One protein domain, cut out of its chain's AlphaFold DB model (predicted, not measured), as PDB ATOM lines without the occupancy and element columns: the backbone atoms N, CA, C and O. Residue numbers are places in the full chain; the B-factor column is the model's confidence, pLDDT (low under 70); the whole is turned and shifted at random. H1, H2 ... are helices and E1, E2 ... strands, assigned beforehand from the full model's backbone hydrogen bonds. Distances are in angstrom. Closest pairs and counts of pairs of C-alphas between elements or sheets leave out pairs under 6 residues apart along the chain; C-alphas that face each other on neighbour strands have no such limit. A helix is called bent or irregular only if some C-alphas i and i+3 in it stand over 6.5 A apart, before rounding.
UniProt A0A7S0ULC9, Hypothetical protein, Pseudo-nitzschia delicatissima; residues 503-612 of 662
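What this domain is: This is residues 503 to 612 of the 662 residues of the protein "Hypothetical protein" of Pseudo-nitzschia delicatissima (UniProt A0A7S0ULC9). A single strongly twisted sheet of six strands, with its long strand E3 sharply bent, runs from E2 at one edge to E6 at the other, where the short helix H1 packs on E6. At the E2 end of the domain the long loop of residues 532 to 549 reaches out, and the loop of residues 554 to 568 joins E2 to E3. The printed part has 110 residues with one named helix and six named strands, in the order H1 E1 E2 E3 E4 E5 E6; the sheet is mixed, in the order E2 E5 E4 E3 E1 E6. The class is mostly strand, though under half of the residues are in named elements. The whole is compact, with a radius of gyration of the C-alphas of 14.0 A and spans of 44 by 34 by 30 A.

How they stand to each other: H1, residues 503 to 509, is on the sheet at a height of 8.6 A, over E6, residues 607 to 611; the closest C-alphas are those of Asn 506 and Leu 609, 6.2 A apart. On the local plane, fitted to only just enough C-alphas of the sheet, 6, H1 runs along the strands, at 26 degrees to E6. Every O i to N i+4 pair of H1 is within hydrogen-bond range. E1, residues 526 to 531, is antiparallel to E6 at 145 degrees, with N 527 and O 610 at 2.8 A. E2, residues 550 to 553, is parallel to E5, residues 596 to 603, at 15 degrees, with N 552 and O 598 at 2.8 A. E3, residues 569 to 579, bends by 85 degrees at residue 572, and its pairing is staggered: residues 569 to 571 pair with E1, antiparallel, with N 530 and O 570 at 2.9 A, and residues 572 to 579 with E4, residues 584 to 591. E3 and E4 form a hairpin, with N 578 and O 585 at 2.8 A. E4 and E5 form another, with N 590 and O 597 at 2.8 A. E3, E4 and E5 make a meander, each strand the antiparallel neighbour of the one before. E5 bends by 62 degrees at residue 600, and E5 and E6 meet only through their link.

Where its parts are: H1 begins at C-alpha 503 (186.416, 185.804, 165.896) and is 9.9 A long. E1 measures 16.5 A and E2 10.3 A. E3 is 23.0 A long, from C-alpha 569 (171.904, 182.037, 172.483). E4 measures 21.9 A and E5 19.4 A. E6, 13.7 A long, ends at C-alpha 611 (181.760, 180.263, 162.662).

The domain as a whole: The two C-alphas farthest apart, those of Asp 504 and Glu 540, are 43.9 A apart. The printed part has no cut. The links H1 to E1, E1 to E2 and E2 to E3 are long. The mean pLDDT of the printed part is 92.5; residues 538, 540 and 560 are under 70.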
ATOM      1  N   LEU A 503     185.546 185.137 164.919       95.06
ATOM      2  CA  LEU A 503     186.416 185.804 165.896       95.06
ATOM      3  C   LEU A 503     186.940 187.151 165.379       95.06
ATOM      4  O   LEU A 503     186.948 188.128 166.128       95.06
ATOM      5  N   ASP A 504     187.340 187.208 164.107       94.94
ATOM      6  CA  ASP A 504     187.900 188.405 163.478       94.94
ATOM      7  C   ASP A 504     186.809 189.483 163.323       94.94
ATOM      8  O   ASP A 504     187.007 190.641 163.702       94.94
ATOM      9  N   PHE A 505     185.606 189.087 162.886       96.75
ATOM     10  CA  PHE A 505     184.436 189.973 162.852       96.75
ATOM     11  C   PHE A 505     184.023 190.465 164.243       96.75
ATOM     12  O   PHE A 505     183.683 191.636 164.397       96.75
ATOM     13  N   ASN A 506     184.073 189.612 165.267       96.44
ATOM     14  CA  ASN A 506     183.775 190.020 166.640       96.44
ATOM     15  C   ASN A 506     184.773 191.070 167.145       96.44
ATOM     16  O   ASN A 506     184.360 192.000 167.832       96.44
ATOM     17  N   GLN A 507     186.063 190.970 166.792       95.12
ATOM     18  CA  GLN A 507     187.028 192.029 167.123       95.12
ATOM     19  C   GLN A 507     186.705 193.328 166.399       95.12
ATOM     20  O   GLN A 507     186.711 194.383 167.025       95.12
ATOM     21  N   TYR A 508     186.396 193.249 165.102       95.75
ATOM     22  CA  TYR A 508     185.979 194.411 164.324       95.75
ATOM     23  C   TYR A 508     184.769 195.093 164.978       95.75
ATOM     24  O   TYR A 508     184.782 196.298 165.221       95.75
ATOM     25  N   HIS A 509     183.753 194.327 165.369       96.38
ATOM     26  CA  HIS A 509     182.534 194.889 165.939       96.38
ATOM     27  C   HIS A 509     182.678 195.456 167.357       96.38
ATOM     28  O   HIS A 509     181.814 196.215 167.772       96.38
ATOM     29  N   LYS A 510     183.802 195.258 168.061       94.69
ATOM     30  CA  LYS A 510     184.069 196.007 169.309       94.69
ATOM     31  C   LYS A 510     184.115 197.523 169.103       94.69
ATOM     32  O   LYS A 510     183.847 198.269 170.042       94.69
ATOM     33  N   GLU A 511     184.473 197.972 167.900       94.75
ATOM     34  CA  GLU A 511     184.591 199.394 167.552       94.75
ATOM     35  C   GLU A 511     183.499 199.880 166.590       94.75
ATOM     36  O   GLU A 511     183.331 201.088 166.412       94.75
ATOM     37  N   TYR A 512     182.758 198.962 165.962       96.12
ATOM     38  CA  TYR A 512     181.798 199.272 164.905       96.12
ATOM     39  C   TYR A 512     180.468 198.546 165.118       96.12
ATOM     40  O   TYR A 512     180.460 197.370 165.484       96.12
ATOM     41  N   PRO A 513     179.329 199.174 164.785       97.31
ATOM     42  CA  PRO A 513     178.041 198.518 164.931       97.31
ATOM     43  C   PRO A 513     177.944 197.271 164.044       97.31
ATOM     44  O   PRO A 513     178.502 197.228 162.945       97.31
ATOM     45  N   PHE A 514     177.215 196.255 164.511       98.12
ATOM     46  CA  PHE A 514     176.889 195.086 163.696       98.12
ATOM     47  C   PHE A 514     176.069 195.465 162.457       98.12
ATOM     48  O   PHE A 514     175.204 196.342 162.516       98.12
ATOM     49  N   ARG A 515     176.319 194.753 161.354       97.81
ATOM     50  CA  ARG A 515     175.597 194.908 160.086       97.81
ATOM     51  C   ARG A 515     174.118 194.556 160.242       97.81
ATOM     52  O   ARG A 515     173.771 193.553 160.868       97.81
ATOM     53  N   THR A 516     173.266 195.375 159.647       98.06
ATOM     54  CA  THR A 516     171.815 195.186 159.556       98.06
ATOM     55  C   THR A 516     171.429 194.524 158.231       98.06
ATOM     56  O   THR A 516     172.257 194.361 157.340       98.06
ATOM     57  N   VAL A 517     170.151 194.173 158.062       97.31
ATOM     58  CA  VAL A 517     169.614 193.649 156.787       97.31
ATOM     59  C   VAL A 517     169.727 194.612 155.600       97.31
ATOM     60  O   VAL A 517     169.599 194.170 154.460       97.31
ATOM     61  N   ASP A 518     169.934 195.907 155.853       97.69
ATOM     62  CA  ASP A 518     170.117 196.918 154.807       97.69
ATOM     63  C   ASP A 518     171.594 197.054 154.372       97.69
ATOM     64  O   ASP A 518     171.883 197.710 153.366       97.69
ATOM     65  N   ASP A 519     172.521 196.434 155.111       97.25
ATOM     66  CA  ASP A 519     173.956 196.408 154.825       97.25
ATOM     67  C   ASP A 519     174.351 195.181 153.975       97.25
ATOM     68  O   ASP A 519     173.539 194.310 153.656       97.25
ATOM     69  N   GLU A 520     175.626 195.093 153.588       96.56
ATOM     70  CA  GLU A 520     176.159 193.897 152.925       96.56
ATOM     71  C   GLU A 520     176.116 192.685 153.877       96.56
ATOM     72  O   GLU A 520     176.631 192.787 155.000       96.56
ATOM     73  N   PRO A 521     175.544 191.535 153.460       96.56
ATOM     74  CA  PRO A 521     175.440 190.369 154.326       96.56
ATOM     75  C   PRO A 521     176.821 189.902 154.790       96.56
ATOM     76  O   PRO A 521     177.840 190.117 154.127       96.56
ATOM     77  N   TYR A 522     176.857 189.266 155.956       97.12
ATOM     78  CA  TYR A 522     178.042 188.522 156.363       97.12
ATOM     79  C   TYR A 522     178.283 187.348 155.400       97.12
ATOM     80  O   TYR A 522     177.325 186.867 154.789       97.12
ATOM     81  N   PRO A 523     179.540 186.906 155.232       96.94
ATOM     82  CA  PRO A 523     179.836 185.747 154.403       96.94
ATOM     83  C   PRO A 523     179.239 184.466 155.007       96.94
ATOM     84  O   PRO A 523     179.044 184.379 156.217       96.94
ATOM     85  N   ASP A 524     178.983 183.465 154.161       96.88
ATOM     86  CA  ASP A 524     178.290 182.224 154.552       96.88
ATOM     87  C   ASP A 524     179.039 181.410 155.625       96.88
ATOM     88  O   ASP A 524     178.431 180.593 156.314       96.88
ATOM     89  N   ASN A 525     180.345 181.650 155.798       96.75
ATOM     90  CA  ASN A 525     181.178 180.971 156.789       96.75
ATOM     91  C   ASN A 525     180.980 181.485 158.227       96.75
ATOM     92  O   ASN A 525     181.568 180.931 159.154       96.75
ATOM     93  N   VAL A 526     180.180 182.535 158.437       97.19
ATOM     94  CA  VAL A 526     179.855 183.049 159.774       97.19
ATOM     95  C   VAL A 526     178.351 183.200 159.958       97.19
ATOM     96  O   VAL A 526     177.600 183.495 159.031       97.19
ATOM     97  N   MET A 527     177.902 183.045 161.196       96.62
ATOM     98  CA  MET A 527     176.501 183.163 161.579       96.62
ATOM     99  C   MET A 527     176.327 184.152 162.728       96.62
ATOM    100  O   MET A 527     177.158 184.238 163.630       96.62
ATOM    101  N   VAL A 528     175.217 184.891 162.712       97.50
ATOM    102  CA  VAL A 528     174.874 185.849 163.769       97.50
ATOM    103  C   VAL A 528     174.004 185.162 164.816       97.50
ATOM    104  O   VAL A 528     172.949 184.605 164.503       97.50
ATOM    105  N   LYS A 529     174.426 185.244 166.076       96.88
ATOM    106  CA  LYS A 529     173.662 184.772 167.227       96.88
ATOM    107  C   LYS A 529     173.408 185.909 168.211       96.88
ATOM    108  O   LYS A 529     174.208 186.835 168.346       96.88
ATOM    109  N   CYS A 530     172.299 185.809 168.937       97.06
ATOM    110  CA  CYS A 530     171.923 186.779 169.958       97.06
ATOM    111  C   CYS A 530     171.592 186.095 171.288       97.06
ATOM    112  O   CYS A 530     170.833 185.125 171.321       97.06
ATOM    113  N   PHE A 531     172.091 186.650 172.391       95.81
ATOM    114  CA  PHE A 531     171.703 186.300 173.755       95.81
ATOM    115  C   PHE A 531     170.362 186.957 174.108       95.81
ATOM    116  O   PHE A 531     170.300 188.106 174.563       95.81
ATOM    117  N   LEU A 532     169.262 186.241 173.883       94.62
ATOM    118  CA  LEU A 532     167.913 186.782 174.012       94.62
ATOM    119  C   LEU A 532     167.268 186.394 175.338       94.62
ATOM    120  O   LEU A 532     166.890 185.251 175.574       94.62
ATOM    121  N   MET A 533     167.053 187.408 176.171       89.81
ATOM    122  CA  MET A 533     166.250 187.327 177.384       89.81
ATOM    123  C   MET A 533     165.183 188.409 177.323       89.81
ATOM    124  O   MET A 533     165.489 189.598 177.283       89.81
ATOM    125  N   VAL A 534     163.917 187.997 177.269       88.62
ATOM    126  CA  VAL A 534     162.795 188.913 177.042       88.62
ATOM    127  C   VAL A 534     161.967 189.110 178.306       88.62
ATOM    128  O   VAL A 534     161.571 188.147 178.968       88.62
ATOM    129  N   LYS A 535     161.629 190.368 178.612       82.44
ATOM    130  CA  LYS A 535     160.705 190.697 179.707       82.44
ATOM    131  C   LYS A 535     159.365 189.992 179.501       82.44
ATOM    132  O   LYS A 535     158.766 190.057 178.421       82.44
ATOM    133  N   LYS A 536     158.844 189.372 180.566       78.31
ATOM    134  CA  LYS A 536     157.447 188.923 180.573       78.31
ATOM    135  C   LYS A 536     156.549 190.156 180.392       78.31
ATOM    136  O   LYS A 536     156.758 191.151 181.086       78.31
ATOM    137  N   PRO A 537     155.569 190.123 179.475       76.38
ATOM    138  CA  PRO A 537     154.690 191.264 179.257       76.38
ATOM    139  C   PRO A 537     153.936 191.592 180.552       76.38
ATOM    140  O   PRO A 537     153.306 190.720 181.146       76.38
ATOM    141  N   SER A 538     153.999 192.849 180.993       67.62
ATOM    142  CA  SER A 538     153.409 193.316 182.254       67.62
ATOM    143  C   SER A 538     151.907 193.649 182.155       67.62
ATOM    144  O   SER A 538     151.400 194.427 182.960       67.62
ATOM    145  N   GLY A 539     151.177 193.090 181.178       74.69
ATOM    146  CA  GLY A 539     149.752 193.371 180.954       74.69
ATOM    147  C   GLY A 539     149.058 192.436 179.953       74.69
ATOM    148  O   GLY A 539     149.690 191.584 179.328       74.69
ATOM    149  N   GLU A 540     147.737 192.601 179.803       61.72
ATOM    150  CA  GLU A 540     146.903 191.860 178.844       61.72
ATOM    151  C   GLU A 540     147.098 192.402 177.417       61.72
ATOM    152  O   GLU A 540     146.378 193.279 176.951       61.72
ATOM    153  N   GLY A 541     148.110 191.887 176.721       76.44
ATOM    154  CA  GLY A 541     148.332 192.156 175.301       76.44
ATOM    155  C   GLY A 541     149.793 191.985 174.912       76.44
ATOM    156  O   GLY A 541     150.674 192.641 175.457       76.44
ATOM    157  N   VAL A 542     150.068 191.097 173.957       85.94
ATOM    158  CA  VAL A 542     151.373 191.053 173.290       85.94
ATOM    159  C   VAL A 542     151.327 192.066 172.160       85.94
ATOM    160  O   VAL A 542     150.529 191.891 171.242       85.94
ATOM    161  N   GLU A 543     152.153 193.109 172.244       92.69
ATOM    162  CA  GLU A 543     152.350 194.046 171.138       92.69
ATOM    163  C   GLU A 543     152.772 193.270 169.884       92.69
ATOM    164  O   GLU A 543     153.501 192.274 169.972       92.69
ATOM    165  N   ARG A 544     152.256 193.689 168.730       94.25
ATOM    166  CA  ARG A 544     152.561 193.088 167.437       94.25
ATOM    167  C   ARG A 544     152.906 194.167 166.427       94.25
ATOM    168  O   ARG A 544     152.364 195.267 166.510       94.25
ATOM    169  N   ASP A 545     153.794 193.841 165.502       94.94
ATOM    170  CA  ASP A 545     154.107 194.712 164.372       94.94
ATOM    171  C   ASP A 545     153.039 194.627 163.263       94.94
ATOM    172  O   ASP A 545     151.969 194.033 163.444       94.94
ATOM    173  N   ALA A 546     153.315 195.255 162.118       94.25
ATOM    174  CA  ALA A 546     152.406 195.289 160.976       94.25
ATOM    175  C   ALA A 546     152.169 193.896 160.362       94.25
ATOM    176  O   ALA A 546     151.071 193.616 159.878       94.25
ATOM    177  N   GLU A 547     153.165 193.016 160.434       94.50
ATOM    178  CA  GLU A 547     153.127 191.629 159.965       94.50
ATOM    179  C   GLU A 547     152.481 190.681 160.993       94.50
ATOM    180  O   GLU A 547     152.262 189.500 160.724       94.50
ATOM    181  N   GLY A 548     152.129 191.189 162.178       94.44
ATOM    182  CA  GLY A 548     151.526 190.417 163.255       94.44
ATOM    183  C   GLY A 548     152.535 189.616 164.085       94.44
ATOM    184  O   GLY A 548     152.108 188.811 164.920       94.44
ATOM    185  N   ARG A 549     153.843 189.820 163.912       95.69
ATOM    186  CA  ARG A 549     154.909 189.212 164.725       95.69
ATOM    187  C   ARG A 549     154.885 189.798 166.127       95.69
ATOM    188  O   ARG A 549     154.483 190.939 166.333       95.69
ATOM    189  N   LYS A 550     155.270 189.005 167.129       95.12
ATOM    190  CA  LYS A 550     155.284 189.469 168.526       95.12
ATOM    191  C   LYS A 550     156.429 190.458 168.718       95.12
ATOM    192  O   LYS A 550     157.528 190.192 168.252       95.12
ATOM    193  N   ILE A 551     156.194 191.529 169.469       95.12
ATOM    194  CA  ILE A 551     157.240 192.454 169.909       95.12
ATOM    195  C   ILE A 551     157.565 192.184 171.383       95.12
ATOM    196  O   ILE A 551     156.685 191.985 172.237       95.12
ATOM    197  N   ARG A 552     158.861 192.133 171.674       95.12
ATOM    198  CA  ARG A 552     159.456 191.973 173.000       95.12
ATOM    199  C   ARG A 552     160.562 193.000 173.192       95.12
ATOM    200  O   ARG A 552     161.079 193.541 172.225       95.12
ATOM    201  N   ILE A 553     160.910 193.252 174.447       94.56
ATOM    202  CA  ILE A 553     162.022 194.123 174.828       94.56
ATOM    203  C   ILE A 553     163.038 193.252 175.555       94.56
ATOM    204  O   ILE A 553     162.651 192.459 176.429       94.56
ATOM    205  N   TRP A 554     164.304 193.385 175.177       95.38
ATOM    206  CA  TRP A 554     165.406 192.713 175.846       95.38
ATOM    207  C   TRP A 554     165.520 193.164 177.308       95.38
ATOM    208  O   TRP A 554     165.167 194.287 177.686       95.38
ATOM    209  N   SER A 555     165.978 192.275 178.178       91.94
ATOM    210  CA  SER A 555     166.173 192.587 179.589       91.94
ATOM    211  C   SER A 555     167.247 191.739 180.235       91.94
ATOM    212  O   SER A 555     167.341 190.549 179.943       91.94
ATOM    213  N   GLU A 556     167.952 192.323 181.202       88.88
ATOM    214  CA  GLU A 556     168.805 191.587 182.135       88.88
ATOM    215  C   GLU A 556     167.976 190.686 183.070       88.88
ATOM    216  O   GLU A 556     166.796 190.955 183.315       88.88
ATOM    217  N   ALA A 557     168.558 189.587 183.560       83.12
ATOM    218  CA  ALA A 557     167.881 188.722 184.516       83.12
ATOM    219  C   ALA A 557     167.790 189.404 185.880       83.12
ATOM    220  O   ALA A 557     168.786 189.871 186.431       83.12
ATOM    221  N   ASP A 558     166.605 189.333 186.484       78.12
ATOM    222  CA  ASP A 558     166.360 189.840 187.838       78.12
ATOM    223  C   ASP A 558     167.212 189.125 188.908       78.12
ATOM    224  O   ASP A 558     167.363 189.620 190.023       78.12
ATOM    225  N   SER A 559     167.774 187.953 188.589       72.12
ATOM    226  CA  SER A 559     168.643 187.176 189.481       72.12
ATOM    227  C   SER A 559     170.056 187.753 189.617       72.12
ATOM    228  O   SER A 559     170.816 187.295 190.469       72.12
ATOM    229  N   GLY A 560     170.437 188.711 188.764       69.19
ATOM    230  CA  GLY A 560     171.805 189.222 188.689       69.19
ATOM    231  C   GLY A 560     172.829 188.193 188.197       69.19
ATOM    232  O   GLY A 560     174.029 188.431 188.349       69.19
ATOM    233  N   LYS A 561     172.387 187.043 187.660       70.81
ATOM    234  CA  LYS A 561     173.235 186.160 186.847       70.81
ATOM    235  C   LYS A 561     173.400 186.784 185.459       70.81
ATOM    236  O   LYS A 561     172.480 187.441 184.971       70.81
ATOM    237  N   SER A 562     174.561 186.583 184.833       77.44
ATOM    238  CA  SER A 562     174.766 187.019 183.449       77.44
ATOM    239  C   SER A 562     173.750 186.338 182.533       77.44
ATOM    240  O   SER A 562     173.500 185.140 182.649       77.44
ATOM    241  N   ASN A 563     173.173 187.107 181.612       79.94
ATOM    242  CA  ASN A 563     172.289 186.575 180.575       79.94
ATOM    243  C   ASN A 563     173.040 186.027 179.367       79.94
ATOM    244  O   ASN A 563     172.419 185.401 178.507       79.94
ATOM    245  N   LEU A 564     174.347 186.272 179.309       89.06
ATOM    246  CA  LEU A 564     175.235 185.864 178.229       89.06
ATOM    247  C   LEU A 564     175.680 184.413 178.451       89.06
ATOM    248  O   LEU A 564     176.861 184.120 178.623       89.06
ATOM    249  N   ILE A 565     174.693 183.522 178.536       89.31
ATOM    250  CA  ILE A 565     174.868 182.077 178.664       89.31
ATOM    251  C   ILE A 565     174.328 181.392 177.413       89.31
ATOM    252  O   ILE A 565     173.385 181.873 176.783       89.31
ATOM    253  N   SER A 566     174.903 180.245 177.077       87.62
ATOM    254  CA  SER A 566     174.578 179.473 175.871       87.62
ATOM    255  C   SER A 566     173.096 179.122 175.730       87.62
ATOM    256  O   SER A 566     172.567 179.150 174.626       87.62
ATOM    257  N   ASN A 567     172.400 178.865 176.840       88.56
ATOM    258  CA  ASN A 567     170.966 178.546 176.840       88.56
ATOM    259  C   ASN A 567     170.079 179.686 176.319       88.56
ATOM    260  O   ASN A 567     168.925 179.453 175.962       88.56
ATOM    261  N   ASN A 568     170.603 180.913 176.290       92.25
ATOM    262  CA  ASN A 568     169.902 182.079 175.768       92.25
ATOM    263  C   ASN A 568     170.400 182.483 174.377       92.25
ATOM    264  O   ASN A 568     170.020 183.548 173.903       92.25
ATOM    265  N   LEU A 569     171.277 181.698 173.752       93.75
ATOM    266  CA  LEU A 569     171.904 182.037 172.483       93.75
ATOM    267  C   LEU A 569     171.089 181.459 171.321       93.75
ATOM    268  O   LEU A 569     171.008 180.246 171.148       93.75
ATOM    269  N   PHE A 570     170.480 182.334 170.522       94.69
ATOM    270  CA  PHE A 570     169.565 181.955 169.442       94.69
ATOM    271  C   PHE A 570     169.990 182.543 168.101       94.69
ATOM    272  O   PHE A 570     170.660 183.576 168.056       94.69
ATOM    273  N   ASP A 571     169.545 181.910 167.012       95.00
ATOM    274  CA  ASP A 571     169.602 182.513 165.682       95.00
ATOM    275  C   ASP A 571     168.802 183.814 165.654       95.00
ATOM    276  O   ASP A 571     167.667 183.893 166.146       95.00
ATOM    277  N   CYS A 572     169.415 184.850 165.090       97.00
ATOM    278  CA  CYS A 572     168.787 186.151 164.968       97.00
ATOM    279  C   CYS A 572     169.214 186.876 163.693       97.00
ATOM    280  O   CYS A 572     170.307 186.687 163.167       97.00
ATOM    281  N   THR A 573     168.344 187.765 163.220       97.81
ATOM    282  CA  THR A 573     168.644 188.694 162.127       97.81
ATOM    283  C   THR A 573     168.574 190.123 162.645       97.81
ATOM    284  O   THR A 573     167.576 190.513 163.249       97.81
ATOM    285  N   ILE A 574     169.609 190.926 162.409       98.25
ATOM    286  CA  ILE A 574     169.678 192.308 162.893       98.25
ATOM    287  C   ILE A 574     168.883 193.210 161.946       98.25
ATOM    288  O   ILE A 574     169.289 193.448 160.813       98.25
ATOM    289  N   LEU A 575     167.729 193.701 162.400       98.12
ATOM    290  CA  LEU A 575     166.808 194.476 161.565       98.12
ATOM    291  C   LEU A 575     167.196 195.947 161.490       98.12
ATOM    292  O   LEU A 575     167.111 196.558 160.433       98.12
ATOM    293  N   SER A 576     167.564 196.533 162.626       98.00
ATOM    294  CA  SER A 576     167.952 197.938 162.690       98.00
ATOM    295  C   SER A 576     168.882 198.196 163.864       98.00
ATOM    296  O   SER A 576     168.893 197.448 164.844       98.00
ATOM    297  N   HIS A 577     169.640 199.279 163.751       96.81
ATOM    298  CA  HIS A 577     170.598 199.752 164.738       96.81
ATOM    299  C   HIS A 577     170.239 201.175 165.173       96.81
ATOM    300  O   HIS A 577     169.741 201.988 164.389       96.81
ATOM    301  N   ARG A 578     170.483 201.467 166.448       97.00
ATOM    302  CA  ARG A 578     170.415 202.803 167.030       97.00
ATOM    303  C   ARG A 578     171.671 203.019 167.857       97.00
ATOM    304  O   ARG A 578     171.982 202.227 168.743       97.00
ATOM    305  N   ASP A 579     172.324 204.138 167.599       93.50
ATOM    306  CA  ASP A 579     173.447 204.612 168.392       93.50
ATOM    307  C   ASP A 579     172.932 205.511 169.530       93.50
ATOM    308  O   ASP A 579     172.011 206.325 169.361       93.50
ATOM    309  N   THR A 580     173.520 205.353 170.710       92.31
ATOM    310  CA  THR A 580     173.346 206.256 171.846       92.31
ATOM    311  C   THR A 580     174.715 206.741 172.299       92.31
ATOM    312  O   THR A 580     175.719 206.099 172.052       92.31
ATOM    313  N   ALA A 581     174.782 207.836 173.059       88.94
ATOM    314  CA  ALA A 581     176.068 208.391 173.496       88.94
ATOM    315  C   ALA A 581     176.998 207.406 174.249       88.94
ATOM    316  O   ALA A 581     178.167 207.734 174.432       88.94
ATOM    317  N   ASN A 582     176.483 206.259 174.713       87.31
ATOM    318  CA  ASN A 582     177.220 205.298 175.531       87.31
ATOM    319  C   ASN A 582     177.269 203.866 174.961       87.31
ATOM    320  O   ASN A 582     178.135 203.113 175.393       87.31
ATOM    321  N   GLU A 583     176.337 203.458 174.093       93.69
ATOM    322  CA  GLU A 583     176.206 202.059 173.643       93.69
ATOM    323  C   GLU A 583     175.297 201.944 172.405       93.69
ATOM    324  O   GLU A 583     174.334 202.709 172.258       93.69
ATOM    325  N   ASP A 584     175.562 200.943 171.567       95.81
ATOM    326  CA  ASP A 584     174.703 200.554 170.451       95.81
ATOM    327  C   ASP A 584     173.573 199.613 170.890       95.81
ATOM    328  O   ASP A 584     173.783 198.647 171.631       95.81
ATOM    329  N   TYR A 585     172.372 199.861 170.367       97.38
ATOM    330  CA  TYR A 585     171.201 199.011 170.565       97.38
ATOM    331  C   TYR A 585     170.615 198.561 169.234       97.38
ATOM    332  O   TYR A 585     170.543 199.326 168.271       97.38
ATOM    333  N   TYR A 586     170.102 197.338 169.223       98.25
ATOM    334  CA  TYR A 586     169.605 196.671 168.030       98.25
ATOM    335  C   TYR A 586     168.164 196.208 168.223       98.25
ATOM    336  O   TYR A 586     167.761 195.797 169.315       98.25
ATOM    337  N   ASP A 587     167.398 196.245 167.139       98.06
ATOM    338  CA  ASP A 587     166.157 195.486 167.033       98.06
ATOM    339  C   ASP A 587     166.456 194.256 166.172       98.06
ATOM    340  O   ASP A 587     166.949 194.386 165.049       98.06
ATOM    341  N   VAL A 588     166.176 193.063 166.693       98.31
ATOM    342  CA  VAL A 588     166.501 191.795 166.027       98.31
ATOM    343  C   VAL A 588     165.251 190.950 165.809       98.31
ATOM    344  O   VAL A 588     164.317 190.972 166.613       98.31
ATOM    345  N   LEU A 589     165.236 190.186 164.723       97.88
ATOM    346  CA  LEU A 589     164.260 189.140 164.459       97.88
ATOM    347  C   LEU A 589     164.783 187.832 165.042       97.88
ATOM    348  O   LEU A 589     165.807 187.326 164.600       97.88
ATOM    349  N   TRP A 590     164.079 187.296 166.028       96.62
ATOM    350  CA  TRP A 590     164.328 185.977 166.593       96.62
ATOM    351  C   TRP A 590     163.402 184.957 165.942       96.62
ATOM    352  O   TRP A 590     162.176 185.058 166.095       96.62
ATOM    353  N   ASP A 591     163.981 183.969 165.262       92.69
ATOM    354  CA  ASP A 591     163.250 182.805 164.774       92.69
ATOM    355  C   ASP A 591     163.425 181.622 165.736       92.69
ATOM    356  O   ASP A 591     164.527 181.181 166.044       92.69
ATOM    357  N   SER A 592     162.302 181.117 166.241       87.62
ATOM    358  CA  SER A 592     162.256 179.935 167.112       87.62
ATOM    359  C   SER A 592     161.927 178.645 166.350       87.62
ATOM    360  O   SER A 592     161.575 177.639 166.970       87.62
ATOM    361  N   GLY A 593     161.870 178.700 165.015       88.12
ATOM    362  CA  GLY A 593     161.349 177.662 164.121       88.12
ATOM    363  C   GLY A 593     159.819 177.524 164.159       88.12
ATOM    364  O   GLY A 593     159.202 177.017 163.226       88.12
ATOM    365  N   LYS A 594     159.171 177.986 165.238       89.88
ATOM    366  CA  LYS A 594     157.706 177.957 165.420       89.88
ATOM    367  C   LYS A 594     157.057 179.325 165.251       89.88
ATOM    368  O   LYS A 594     155.861 179.416 164.972       89.88
ATOM    369  N   SER A 595     157.807 180.388 165.518       92.00
ATOM    370  CA  SER A 595     157.330 181.761 165.404       92.00
ATOM    371  C   SER A 595     158.481 182.747 165.332       92.00
ATOM    372  O   SER A 595     159.475 182.581 166.038       92.00
ATOM    373  N   GLU A 596     158.254 183.820 164.589       95.88
ATOM    374  CA  GLU A 596     159.121 184.989 164.553       95.88
ATOM    375  C   GLU A 596     158.715 186.011 165.627       95.88
ATOM    376  O   GLU A 596     157.528 186.310 165.834       95.88
ATOM    377  N   THR A 597     159.706 186.555 166.330       96.50
ATOM    378  CA  THR A 597     159.535 187.581 167.366       96.50
ATOM    379  C   THR A 597     160.546 188.700 167.152       96.50
ATOM    380  O   THR A 597     161.737 188.439 167.062       96.50
ATOM    381  N   ILE A 598     160.093 189.953 167.128       97.62
ATOM    382  CA  ILE A 598     160.992 191.107 167.166       97.62
ATOM    383  C   ILE A 598     161.381 191.363 168.619       97.62
ATOM    384  O   ILE A 598     160.512 191.589 169.469       97.62
ATOM    385  N   VAL A 599     162.679 191.355 168.903       97.38
ATOM    386  CA  VAL A 599     163.238 191.750 170.195       97.38
ATOM    387  C   VAL A 599     163.914 193.104 170.028       97.38
ATOM    388  O   VAL A 599     164.875 193.234 169.277       97.38
ATOM    389  N   LYS A 600     163.378 194.114 170.709       97.00
ATOM    390  CA  LYS A 600     163.883 195.487 170.708       97.00
ATOM    391  C   LYS A 600     164.882 195.724 171.827       97.00
ATOM    392  O   LYS A 600     164.831 195.042 172.857       97.00
ATOM    393  N   ASP A 601     165.692 196.762 171.648       96.19
ATOM    394  CA  ASP A 601     166.665 197.245 172.637       96.19
ATOM    395  C   ASP A 601     167.696 196.166 173.039       96.19
ATOM    396  O   ASP A 601     168.129 196.114 174.190       96.19
ATOM    397  N   VAL A 602     168.079 195.283 172.109       97.31
ATOM    398  CA  VAL A 602     169.150 194.299 172.330       97.31
ATOM    399  C   VAL A 602     170.481 195.052 172.403       97.31
ATOM    400  O   VAL A 602     170.815 195.741 171.439       97.31
ATOM    401  N   PRO A 603     171.234 194.979 173.512       96.62
ATOM    402  CA  PRO A 603     172.498 195.695 173.635       96.62
ATOM    403  C   PRO A 603     173.577 195.037 172.775       96.62
ATOM    404  O   PRO A 603     173.538 193.829 172.540       96.62
ATOM    405  N   HIS A 604     174.583 195.813 172.378       96.62
ATOM    406  CA  HIS A 604     175.718 195.335 171.586       96.62
ATOM    407  C   HIS A 604     176.366 194.065 172.157       96.62
ATOM    408  O   HIS A 604     176.562 193.088 171.440       96.62
ATOM    409  N   LYS A 605     176.601 194.024 173.477       95.31
ATOM    410  CA  LYS A 605     177.184 192.860 174.174       95.31
ATOM    411  C   LYS A 605     176.355 191.570 174.078       95.31
ATOM    412  O   LYS A 605     176.832 190.519 174.478       95.31
ATOM    413  N   ALA A 606     175.096 191.644 173.644       96.56
ATOM    414  CA  ALA A 606     174.219 190.487 173.499       96.56
ATOM    415  C   ALA A 606     174.226 189.905 172.078       96.56
ATOM    416  O   ALA A 606     173.455 188.986 171.818       96.56
ATOM    417  N   ILE A 607     175.060 190.412 171.171       97.62
ATOM    418  CA  ILE A 607     175.224 189.897 169.809       97.62
ATOM    419  C   ILE A 607     176.637 189.333 169.669       97.62
ATOM    420  O   ILE A 607     177.599 189.899 170.189       97.62
ATOM    421  N   VAL A 608     176.758 188.199 168.986       97.25
ATOM    422  CA  VAL A 608     178.038 187.550 168.702       97.25
ATOM    423  C   VAL A 608     177.974 186.862 167.342       97.25
ATOM    424  O   VAL A 608     176.939 186.304 166.973       97.25
ATOM    425  N   LEU A 609     179.071 186.898 166.589       97.50
ATOM    426  CA  LEU A 609     179.251 186.028 165.433       97.50
ATOM    427  C   LEU A 609     179.905 184.724 165.871       97.50
ATOM    428  O   LEU A 609     180.828 184.737 166.686       97.50
ATOM    429  N   LEU A 610     179.468 183.618 165.285       96.38
ATOM    430  CA  LEU A 610     180.108 182.309 165.402       96.38
ATOM    431  C   LEU A 610     180.473 181.803 164.013       96.38
ATOM    432  O   LEU A 610     179.858 182.227 163.034       96.38
ATOM    433  N   ASP A 611     181.483 180.942 163.923       96.50
ATOM    434  CA  ASP A 611     181.760 180.263 162.662       96.50
ATOM    435  C   ASP A 611     180.549 179.374 162.350       96.50
ATOM    436  O   ASP A 611     179.920 178.806 163.251       96.50
ATOM    437  N   ALA A 612     180.143 179.347 161.084       96.69
ATOM    438  CA  ALA A 612     179.070 178.463 160.669       96.69
ATOM    439  C   ALA A 612     179.526 176.996 160.832       96.69
ATOM    440  O   ALA A 612     180.727 176.715 160.802       96.69
TER     441      ALA A 612